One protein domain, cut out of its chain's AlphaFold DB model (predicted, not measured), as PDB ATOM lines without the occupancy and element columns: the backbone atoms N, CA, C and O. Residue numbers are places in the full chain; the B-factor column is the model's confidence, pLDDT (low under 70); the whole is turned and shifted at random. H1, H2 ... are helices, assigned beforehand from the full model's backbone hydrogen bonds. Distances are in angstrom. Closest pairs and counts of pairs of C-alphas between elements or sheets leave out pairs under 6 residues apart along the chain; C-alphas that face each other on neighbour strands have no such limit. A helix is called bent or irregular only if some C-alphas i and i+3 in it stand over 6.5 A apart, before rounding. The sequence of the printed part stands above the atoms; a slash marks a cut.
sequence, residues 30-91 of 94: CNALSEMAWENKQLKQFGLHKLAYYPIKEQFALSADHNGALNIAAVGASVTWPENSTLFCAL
ATOM      1  N   CYS A  30       5.488  22.917  -7.681       83.38
ATOM      2  CA  CYS A  30       6.058  21.775  -6.962       83.38
ATOM      3  C   CYS A  30       7.234  22.180  -6.063       83.38
ATOM      4  O   CYS A  30       7.305  21.711  -4.930       83.38
ATOM      5  N   ASN A  31       8.115  23.071  -6.531       86.44
ATOM      6  CA  ASN A  31       9.226  23.582  -5.721       86.44
ATOM      7  C   ASN A  31       8.717  24.346  -4.490       86.44
ATOM      8  O   ASN A  31       9.086  24.002  -3.371       86.44
ATOM      9  N   ALA A  32       7.801  25.301  -4.682       86.56
ATOM     10  CA  ALA A  32       7.208  26.065  -3.581       86.56
ATOM     11  C   ALA A  32       6.472  25.157  -2.580       86.56
ATOM     12  O   ALA A  32       6.542  25.340  -1.367       86.56
ATOM     13  N   LEU A  33       5.775  24.135  -3.080       85.56
ATOM     14  CA  LEU A  33       5.095  23.164  -2.234       85.56
ATOM     15  C   LEU A  33       6.079  22.284  -1.450       85.56
ATOM     16  O   LEU A  33       5.809  21.974  -0.291       85.56
ATOM     17  N   SER A  34       7.212  21.911  -2.049       83.50
ATOM     18  CA  SER A  34       8.300  21.197  -1.371       83.50
ATOM     19  C   SER A  34       8.894  22.032  -0.232       83.50
ATOM     20  O   SER A  34       9.054  21.528   0.880       83.50
ATOM     21  N   GLU A  35       9.146  23.321  -0.473       87.00
ATOM     22  CA  GLU A  35       9.607  24.269   0.552       87.00
ATOM     23  C   GLU A  35       8.596  24.376   1.701       87.00
ATOM     24  O   GLU A  35       8.944  24.115   2.854       87.00
ATOM     25  N   MET A  36       7.315  24.623   1.396       87.00
ATOM     26  CA  MET A  36       6.255  24.682   2.410       87.00
ATOM     27  C   MET A  36       6.140  23.386   3.221       87.00
ATOM     28  O   MET A  36       5.945  23.435   4.441       87.00
ATOM     29  N   ALA A  37       6.251  22.227   2.566       86.50
ATOM     30  CA  ALA A  37       6.205  20.926   3.224       86.50
ATOM     31  C   ALA A  37       7.360  20.760   4.222       86.50
ATOM     32  O   ALA A  37       7.141  20.297   5.348       86.50
ATOM     33  N   TRP A  38       8.569  21.162   3.823       84.88
ATOM     34  CA  TRP A  38       9.771  21.097   4.648       84.88
ATOM     35  C   TRP A  38       9.697  22.042   5.852       84.88
ATOM     36  O   TRP A  38       9.856  21.600   6.992       84.88
ATOM     37  N   GLU A  39       9.376  23.317   5.625       88.81
ATOM     38  CA  GLU A  39       9.298  24.349   6.668       88.81
ATOM     39  C   GLU A  39       8.258  24.018   7.743       88.81
ATOM     40  O   GLU A  39       8.515  24.147   8.941       88.81
ATOM     41  N   ASN A  40       7.095  23.513   7.326       86.81
ATOM     42  CA  ASN A  40       6.000  23.170   8.233       86.81
ATOM     43  C   ASN A  40       6.112  21.743   8.794       86.81
ATOM     44  O   ASN A  40       5.255  21.307   9.572       86.81
ATOM     45  N   LYS A  41       7.147  20.988   8.392       86.88
ATOM     46  CA  LYS A  41       7.332  19.564   8.720       86.88
ATOM     47  C   LYS A  41       6.089  18.726   8.378       86.88
ATOM     48  O   LYS A  41       5.772  17.749   9.059       86.88
ATOM     49  N   GLN A  42       5.358  19.126   7.335       81.56
ATOM     50  CA  GLN A  42       4.127  18.488   6.870       81.56
ATOM     51  C   GLN A  42       4.392  17.729   5.577       81.56
ATOM     52  O   GLN A  42       4.180  18.226   4.478       81.56
ATOM     53  N   LEU A  43       4.824  16.481   5.728       77.44
ATOM     54  CA  LEU A  43       5.162  15.605   4.605       77.44
ATOM     55  C   LEU A  43       4.025  14.647   4.218       77.44
ATOM     56  O   LEU A  43       4.058  14.018   3.165       77.44
ATOM     57  N   LYS A  44       2.992  14.537   5.064       79.25
ATOM     58  CA  LYS A  44       1.822  13.692   4.799       79.25
ATOM     59  C   LYS A  44       0.874  14.401   3.840       79.25
ATOM     60  O   LYS A  44       0.417  15.503   4.142       79.25
ATOM     61  N   GLN A  45       0.485  13.715   2.766       76.69
ATOM     62  CA  GLN A  45      -0.391  14.238   1.707       76.69
ATOM     63  C   GLN A  45      -1.608  15.023   2.226       76.69
ATOM     64  O   GLN A  45      -1.858  16.130   1.770       76.69
ATOM     65  N   PHE A  46      -2.364  14.483   3.188       81.88
ATOM     66  CA  PHE A  46      -3.577  15.145   3.688       81.88
ATOM     67  C   PHE A  46      -3.288  16.454   4.442       81.88
ATOM     68  O   PHE A  46      -4.008  17.438   4.275       81.88
ATOM     69  N   GLY A  47      -2.231  16.474   5.260       84.69
ATOM     70  CA  GLY A  47      -1.796  17.685   5.961       84.69
ATOM     71  C   GLY A  47      -1.271  18.729   4.980       84.69
ATOM     72  O   GLY A  47      -1.669  19.890   5.036       84.69
ATOM     73  N   LEU A  48      -0.472  18.280   4.012       83.19
ATOM     74  CA  LEU A  48       0.079  19.122   2.957       83.19
ATOM     75  C   LEU A  48      -1.010  19.706   2.052       83.19
ATOM     76  O   LEU A  48      -0.946  20.873   1.693       83.19
ATOM     77  N   HIS A  49      -2.061  18.942   1.747       84.12
ATOM     78  CA  HIS A  49      -3.198  19.436   0.977       84.12
ATOM     79  C   HIS A  49      -3.925  20.571   1.701       84.12
ATOM     80  O   HIS A  49      -4.266  21.576   1.086       84.12
ATOM     81  N   LYS A  50      -4.155  20.446   3.012       87.38
ATOM     82  CA  LYS A  50      -4.777  21.522   3.798       87.38
ATOM     83  C   LYS A  50      -3.905  22.774   3.858       87.38
ATOM     84  O   LYS A  50      -4.439  23.875   3.800       87.38
ATOM     85  N   LEU A  51      -2.593  22.586   3.977       87.69
ATOM     86  CA  LEU A  51      -1.617  23.664   4.080       87.69
ATOM     87  C   LEU A  51      -1.425  24.406   2.749       87.69
ATOM     88  O   LEU A  51      -1.464  25.629   2.717       87.69
ATOM     89  N   ALA A  52      -1.218  23.671   1.655       85.69
ATOM     90  CA  ALA A  52      -0.672  24.214   0.414       85.69
ATOM     91  C   ALA A  52      -1.704  24.415  -0.709       85.69
ATOM     92  O   ALA A  52      -1.397  25.113  -1.672       85.69
ATOM     93  N   TYR A  53      -2.920  23.853  -0.618       85.44
ATOM     94  CA  TYR A  53      -3.892  23.908  -1.723       85.44
ATOM     95  C   TYR A  53      -4.266  25.330  -2.146       85.44
ATOM     96  O   TYR A  53      -4.113  25.672  -3.318       85.44
ATOM     97  N   TYR A  54      -4.729  26.165  -1.211       86.88
ATOM     98  CA  TYR A  54      -5.105  27.545  -1.530       86.88
ATOM     99  C   TYR A  54      -3.893  28.420  -1.894       86.88
ATOM    100  O   TYR A  54      -3.948  29.042  -2.956       86.88
ATOM    101  N   PRO A  55      -2.774  28.403  -1.135       87.56
ATOM    102  CA  PRO A  55      -1.590  29.191  -1.484       87.56
ATOM    103  C   PRO A  55      -1.044  28.896  -2.886       87.56
ATOM    104  O   PRO A  55      -0.829  29.815  -3.672       87.56
ATOM    105  N   ILE A  56      -0.884  27.616  -3.248       86.25
ATOM    106  CA  ILE A  56      -0.371  27.230  -4.571       86.25
ATOM    107  C   ILE A  56      -1.345  27.610  -5.686       86.25
ATOM    108  O   ILE A  56      -0.927  28.069  -6.751       86.25
ATOM    109  N   LYS A  57      -2.649  27.420  -5.459       82.44
ATOM    110  CA  LYS A  57      -3.692  27.777  -6.425       82.44
ATOM    111  C   LYS A  57      -3.671  29.272  -6.740       82.44
ATOM    112  O   LYS A  57      -3.728  29.638  -7.911       82.44
ATOM    113  N   GLU A  58      -3.586  30.111  -5.712       84.12
ATOM    114  CA  GLU A  58      -3.577  31.569  -5.858       84.12
ATOM    115  C   GLU A  58      -2.271  32.067  -6.486       84.12
ATOM    116  O   GLU A  58      -2.309  32.847  -7.434       84.12
ATOM    117  N   GLN A  59      -1.124  31.568  -6.021       83.88
ATOM    118  CA  GLN A  59       0.191  32.037  -6.459       83.88
ATOM    119  C   GLN A  59       0.498  31.704  -7.924       83.88
ATOM    120  O   GLN A  59       1.106  32.511  -8.625       83.88
ATOM    121  N   PHE A  60       0.090  30.527  -8.403       81.69
ATOM    122  CA  PHE A  60       0.445  30.057  -9.747       81.69
ATOM    123  C   PHE A  60      -0.701  30.147 -10.758       81.69
ATOM    124  O   PHE A  60      -0.523  29.734 -11.907       81.69
ATOM    125  N   ALA A  61      -1.864  30.675 -10.343       72.44
ATOM    126  CA  ALA A  61      -3.075  30.813 -11.159       72.44
ATOM    127  C   ALA A  61      -3.404  29.541 -11.968       72.44
ATOM    128  O   ALA A  61      -3.902  29.596 -13.097       72.44
ATOM    129  N   LEU A  62      -3.074  28.374 -11.407       67.69
ATOM    130  CA  LEU A  62      -3.330  27.091 -12.040       67.69
ATOM    131  C   LEU A  62      -4.843  26.876 -12.069       67.69
ATOM    132  O   LEU A  62      -5.533  27.220 -11.107       67.69
ATOM    133  N   SER A  63      -5.366  26.285 -13.148       64.38
ATOM    134  CA  SER A  63      -6.762  25.849 -13.169       64.38
ATOM    135  C   SER A  63      -6.993  24.944 -11.957       64.38
ATOM    136  O   SER A  63      -6.401  23.873 -11.798       64.38
ATOM    137  N   ALA A  64      -7.785  25.479 -11.038       54.38
ATOM    138  CA  ALA A  64      -7.741  25.174  -9.620       54.38
ATOM    139  C   ALA A  64      -8.122  23.744  -9.228       54.38
ATOM    140  O   ALA A  64      -7.909  23.339  -8.083       54.38
ATOM    141  N   ASP A  65      -8.688  22.996 -10.167       56.25
ATOM    142  CA  ASP A  65      -9.320  21.718  -9.874       56.25
ATOM    143  C   ASP A  65      -8.410  20.533 -10.187       56.25
ATOM    144  O   ASP A  65      -8.408  19.553  -9.448       56.25
ATOM    145  N   HIS A  66      -7.594  20.613 -11.241       60.84
ATOM    146  CA  HIS A  66      -6.773  19.476 -11.661       60.84
ATOM    147  C   HIS A  66      -5.306  19.651 -11.274       60.84
ATOM    148  O   HIS A  66      -4.732  18.801 -10.601       60.84
ATOM    149  N   ASN A  67      -4.699  20.783 -11.629       66.00
ATOM    150  CA  ASN A  67      -3.243  20.912 -11.573       66.00
ATOM    151  C   ASN A  67      -2.723  21.116 -10.141       66.00
ATOM    152  O   ASN A  67      -1.726  20.511  -9.761       66.00
ATOM    153  N   GLY A  68      -3.423  21.900  -9.312       63.56
ATOM    154  CA  GLY A  68      -3.044  22.096  -7.905       63.56
ATOM    155  C   GLY A  68      -3.131  20.803  -7.085       63.56
ATOM    156  O   GLY A  68      -2.186  20.442  -6.384       63.56
ATOM    157  N   ALA A  69      -4.232  20.061  -7.234       66.81
ATOM    158  CA  ALA A  69      -4.425  18.768  -6.578       66.81
ATOM    159  C   ALA A  69      -3.417  17.712  -7.062       66.81
ATOM    160  O   ALA A  69      -2.888  16.958  -6.244       66.81
ATOM    161  N   LEU A  70      -3.100  17.686  -8.363       71.00
ATOM    162  CA  LEU A  70      -2.076  16.801  -8.922       71.00
ATOM    163  C   LEU A  70      -0.675  17.117  -8.398       71.00
ATOM    164  O   LEU A  70       0.053  16.184  -8.080       71.00
ATOM    165  N   ASN A  71      -0.306  18.390  -8.252       69.62
ATOM    166  CA  ASN A  71       1.001  18.770  -7.707       69.62
ATOM    167  C   ASN A  71       1.149  18.331  -6.247       69.62
ATOM    168  O   ASN A  71       2.150  17.718  -5.880       69.62
ATOM    169  N   ILE A  72       0.116  18.563  -5.429       70.00
ATOM    170  CA  ILE A  72       0.071  18.084  -4.039       70.00
ATOM    171  C   ILE A  72       0.141  16.555  -3.993       70.00
ATOM    172  O   ILE A  72       0.851  15.996  -3.159       70.00
ATOM    173  N   ALA A  73      -0.592  15.868  -4.873       72.00
ATOM    174  CA  ALA A  73      -0.580  14.414  -4.944       72.00
ATOM    175  C   ALA A  73       0.787  13.875  -5.389       72.00
ATOM    176  O   ALA A  73       1.259  12.905  -4.808       72.00
ATOM    177  N   ALA A  74       1.440  14.511  -6.362       71.62
ATOM    178  CA  ALA A  74       2.749  14.113  -6.871       71.62
ATOM    179  C   ALA A  74       3.843  14.276  -5.808       71.62
ATOM    180  O   ALA A  74       4.578  13.325  -5.530       71.62
ATOM    181  N   VAL A  75       3.913  15.443  -5.159       70.75
ATOM    182  CA  VAL A  75       4.891  15.682  -4.087       70.75
ATOM    183  C   VAL A  75       4.560  14.837  -2.857       70.75
ATOM    184  O   VAL A  75       5.434  14.153  -2.330       70.75
ATOM    185  N   GLY A  76       3.288  14.766  -2.458       66.81
ATOM    186  CA  GLY A  76       2.837  13.879  -1.386       66.81
ATOM    187  C   GLY A  76       3.209  12.416  -1.645       66.81
ATOM    188  O   GLY A  76       3.746  11.761  -0.756       66.81
ATOM    189  N   ALA A  77       3.012  11.901  -2.860       66.94
ATOM    190  CA  ALA A  77       3.417  10.546  -3.227       66.94
ATOM    191  C   ALA A  77       4.939  10.361  -3.162       66.94
ATOM    192  O   ALA A  77       5.392   9.367  -2.609       66.94
ATOM    193  N   SER A  78       5.729  11.329  -3.646       68.12
ATOM    194  CA  SER A  78       7.199  11.248  -3.597       68.12
ATOM    195  C   SER A  78       7.786  11.173  -2.187       68.12
ATOM    196  O   SER A  78       8.867  10.618  -2.031       68.12
ATOM    197  N   VAL A  79       7.080  11.679  -1.169       64.44
ATOM    198  CA  VAL A  79       7.556  11.647   0.223       64.44
ATOM    199  C   VAL A  79       6.895  10.542   1.050       64.44
ATOM    200  O   VAL A  79       7.552   9.913   1.873       64.44
ATOM    201  N   THR A  80       5.596  10.297   0.854       60.94
ATOM    202  CA  THR A  80       4.838   9.331   1.674       60.94
ATOM    203  C   THR A  80       4.935   7.898   1.146       60.94
ATOM    204  O   THR A  80       4.849   6.965   1.937       60.94
ATOM    205  N   TRP A  81       5.089   7.728  -0.172       63.56
ATOM    206  CA  TRP A  81       5.143   6.432  -0.865       63.56
ATOM    207  C   TRP A  81       6.231   6.464  -1.937       63.56
ATOM    208  O   TRP A  81       5.932   6.375  -3.136       63.56
ATOM    209  N   PRO A  82       7.485   6.671  -1.515       61.06
ATOM    210  CA  PRO A  82       8.556   7.012  -2.421       61.06
ATOM    211  C   PRO A  82       8.723   5.894  -3.466       61.06
ATOM    212  O   PRO A  82       8.727   6.216  -4.644       61.06
ATOM    213  N   GLU A  83       8.645   4.606  -3.113       60.53
ATOM    214  CA  GLU A  83       8.727   3.465  -4.046       60.53
ATOM    215  C   GLU A  83       7.665   3.415  -5.164       60.53
ATOM    216  O   GLU A  83       7.886   2.773  -6.190       60.53
ATOM    217  N   ASN A  84       6.527   4.097  -4.997       60.00
ATOM    218  CA  ASN A  84       5.447   4.153  -5.990       60.00
ATOM    219  C   ASN A  84       5.439   5.466  -6.786       60.00
ATOM    220  O   ASN A  84       4.615   5.644  -7.687       60.00
ATOM    221  N   SER A  85       6.336   6.400  -6.464       61.62
ATOM    222  CA  SER A  85       6.460   7.663  -7.178       61.62
ATOM    223  C   SER A  85       7.356   7.511  -8.404       61.62
ATOM    224  O   SER A  85       8.469   6.998  -8.330       61.62
ATOM    225  N   THR A  86       6.938   8.061  -9.544       58.16
ATOM    226  CA  THR A  86       7.818   8.184 -10.720       58.16
ATOM    227  C   THR A  86       9.013   9.115 -10.468       58.16
ATOM    228  O   THR A  86       9.969   9.099 -11.238       58.16
ATOM    229  N   LEU A  87       8.986   9.892  -9.375       53.78
ATOM    230  CA  LEU A  87      10.059  10.785  -8.925       53.78
ATOM    231  C   LEU A  87      10.999  10.136  -7.885       53.78
ATOM    232  O   LEU A  87      11.993  10.753  -7.503       53.78
ATOM    233  N   PHE A  88      10.734   8.893  -7.455       47.19
ATOM    234  CA  PHE A  88      11.496   8.168  -6.422       47.19
ATOM    235  C   PHE A  88      13.008   8.174  -6.638       47.19
ATOM    236  O   PHE A  88      13.796   8.353  -5.711       47.19
ATOM    237  N   CYS A  89      13.413   7.986  -7.896       48.41
ATOM    238  CA  CYS A  89      14.807   7.776  -8.258       48.41
ATOM    239  C   CYS A  89      15.683   9.019  -7.988       48.41
ATOM    240  O   CYS A  89      16.896   8.882  -7.859       48.41
ATOM    241  N   ALA A  90      15.085  10.213  -7.869       52.19
ATOM    242  CA  ALA A  90      15.803  11.470  -7.648       52.19
ATOM    243  C   ALA A  90      16.097  11.779  -6.167       52.19
ATOM    244  O   ALA A  90      17.024  12.529  -5.888       52.19
ATOM    245  N   LEU A  91      15.339  11.209  -5.220       49.25
ATOM    246  CA  LEU A  91      15.456  11.534  -3.787       49.25
ATOM    247  C   LEU A  91      16.312  10.536  -2.990       49.25
ATOM    248  O   LEU A  91      16.757  10.861  -1.896       49.25
TER     249      LEU A  91
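Overview. This is residues 30 to 91 of the 94 residues of an uncharacterized protein of Larkinella punicea (UniProt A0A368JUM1). Three crossed helices each touch the other two: kinked H2 and H3 form a hairpin, and H1 packs slantwise on both. Short H4 lies near the end of H3. The printed part has 62 residues, 44 of them in the four named helices H1, H2, H3 and H4, in that order, with no named strand; its class is all helix, and it is compact, with a radius of gyration of the C-alphas of 10.9 A and spans of 30 by 22 by 18 A.

Along the chain. Find C-alpha 30 at (6.058, 21.775, -6.962); H1 runs to residue 39, 14.2 A. H2, residues 45 to 60, 19.5 A, kinks 52 degrees near residue 52 and is irregular: C-alphas 51 and 54 are 7.7 A apart. H3 is residues 67 to 80, 19.4 A; H4, residues 88 to 91, 5.8 A, ends at (15.456, 11.534, -3.787).

Arrangement. H1 touches H2, closest C-alphas Ala 37 and Leu 48, 6.4 A, opposite ways at a steep 51 degrees. Residues 71 to 75 alone of H3 touch H1, closest C-alphas Cys 30 and Asn 71, 5.9 A. H2 and H3 touch, closest C-alphas Gln 45 and Gly 76, 4.5 A, their tilt of 38 degrees only just steep. H4 is close to but not clearly touching H3, and apart from H1 and H2. Every O i to N i+4 pair is within hydrogen-bond range in H1 and H3, 10 of 12 in H2; H4 is too short for one.

Size, cuts and confidence. The C-alphas of Glu 58 and Glu 83 are farthest apart, 30.7 A. The printed part has no cut and no long link. Residues 62 to 69, 71 and 76 to 91 are under pLDDT 70.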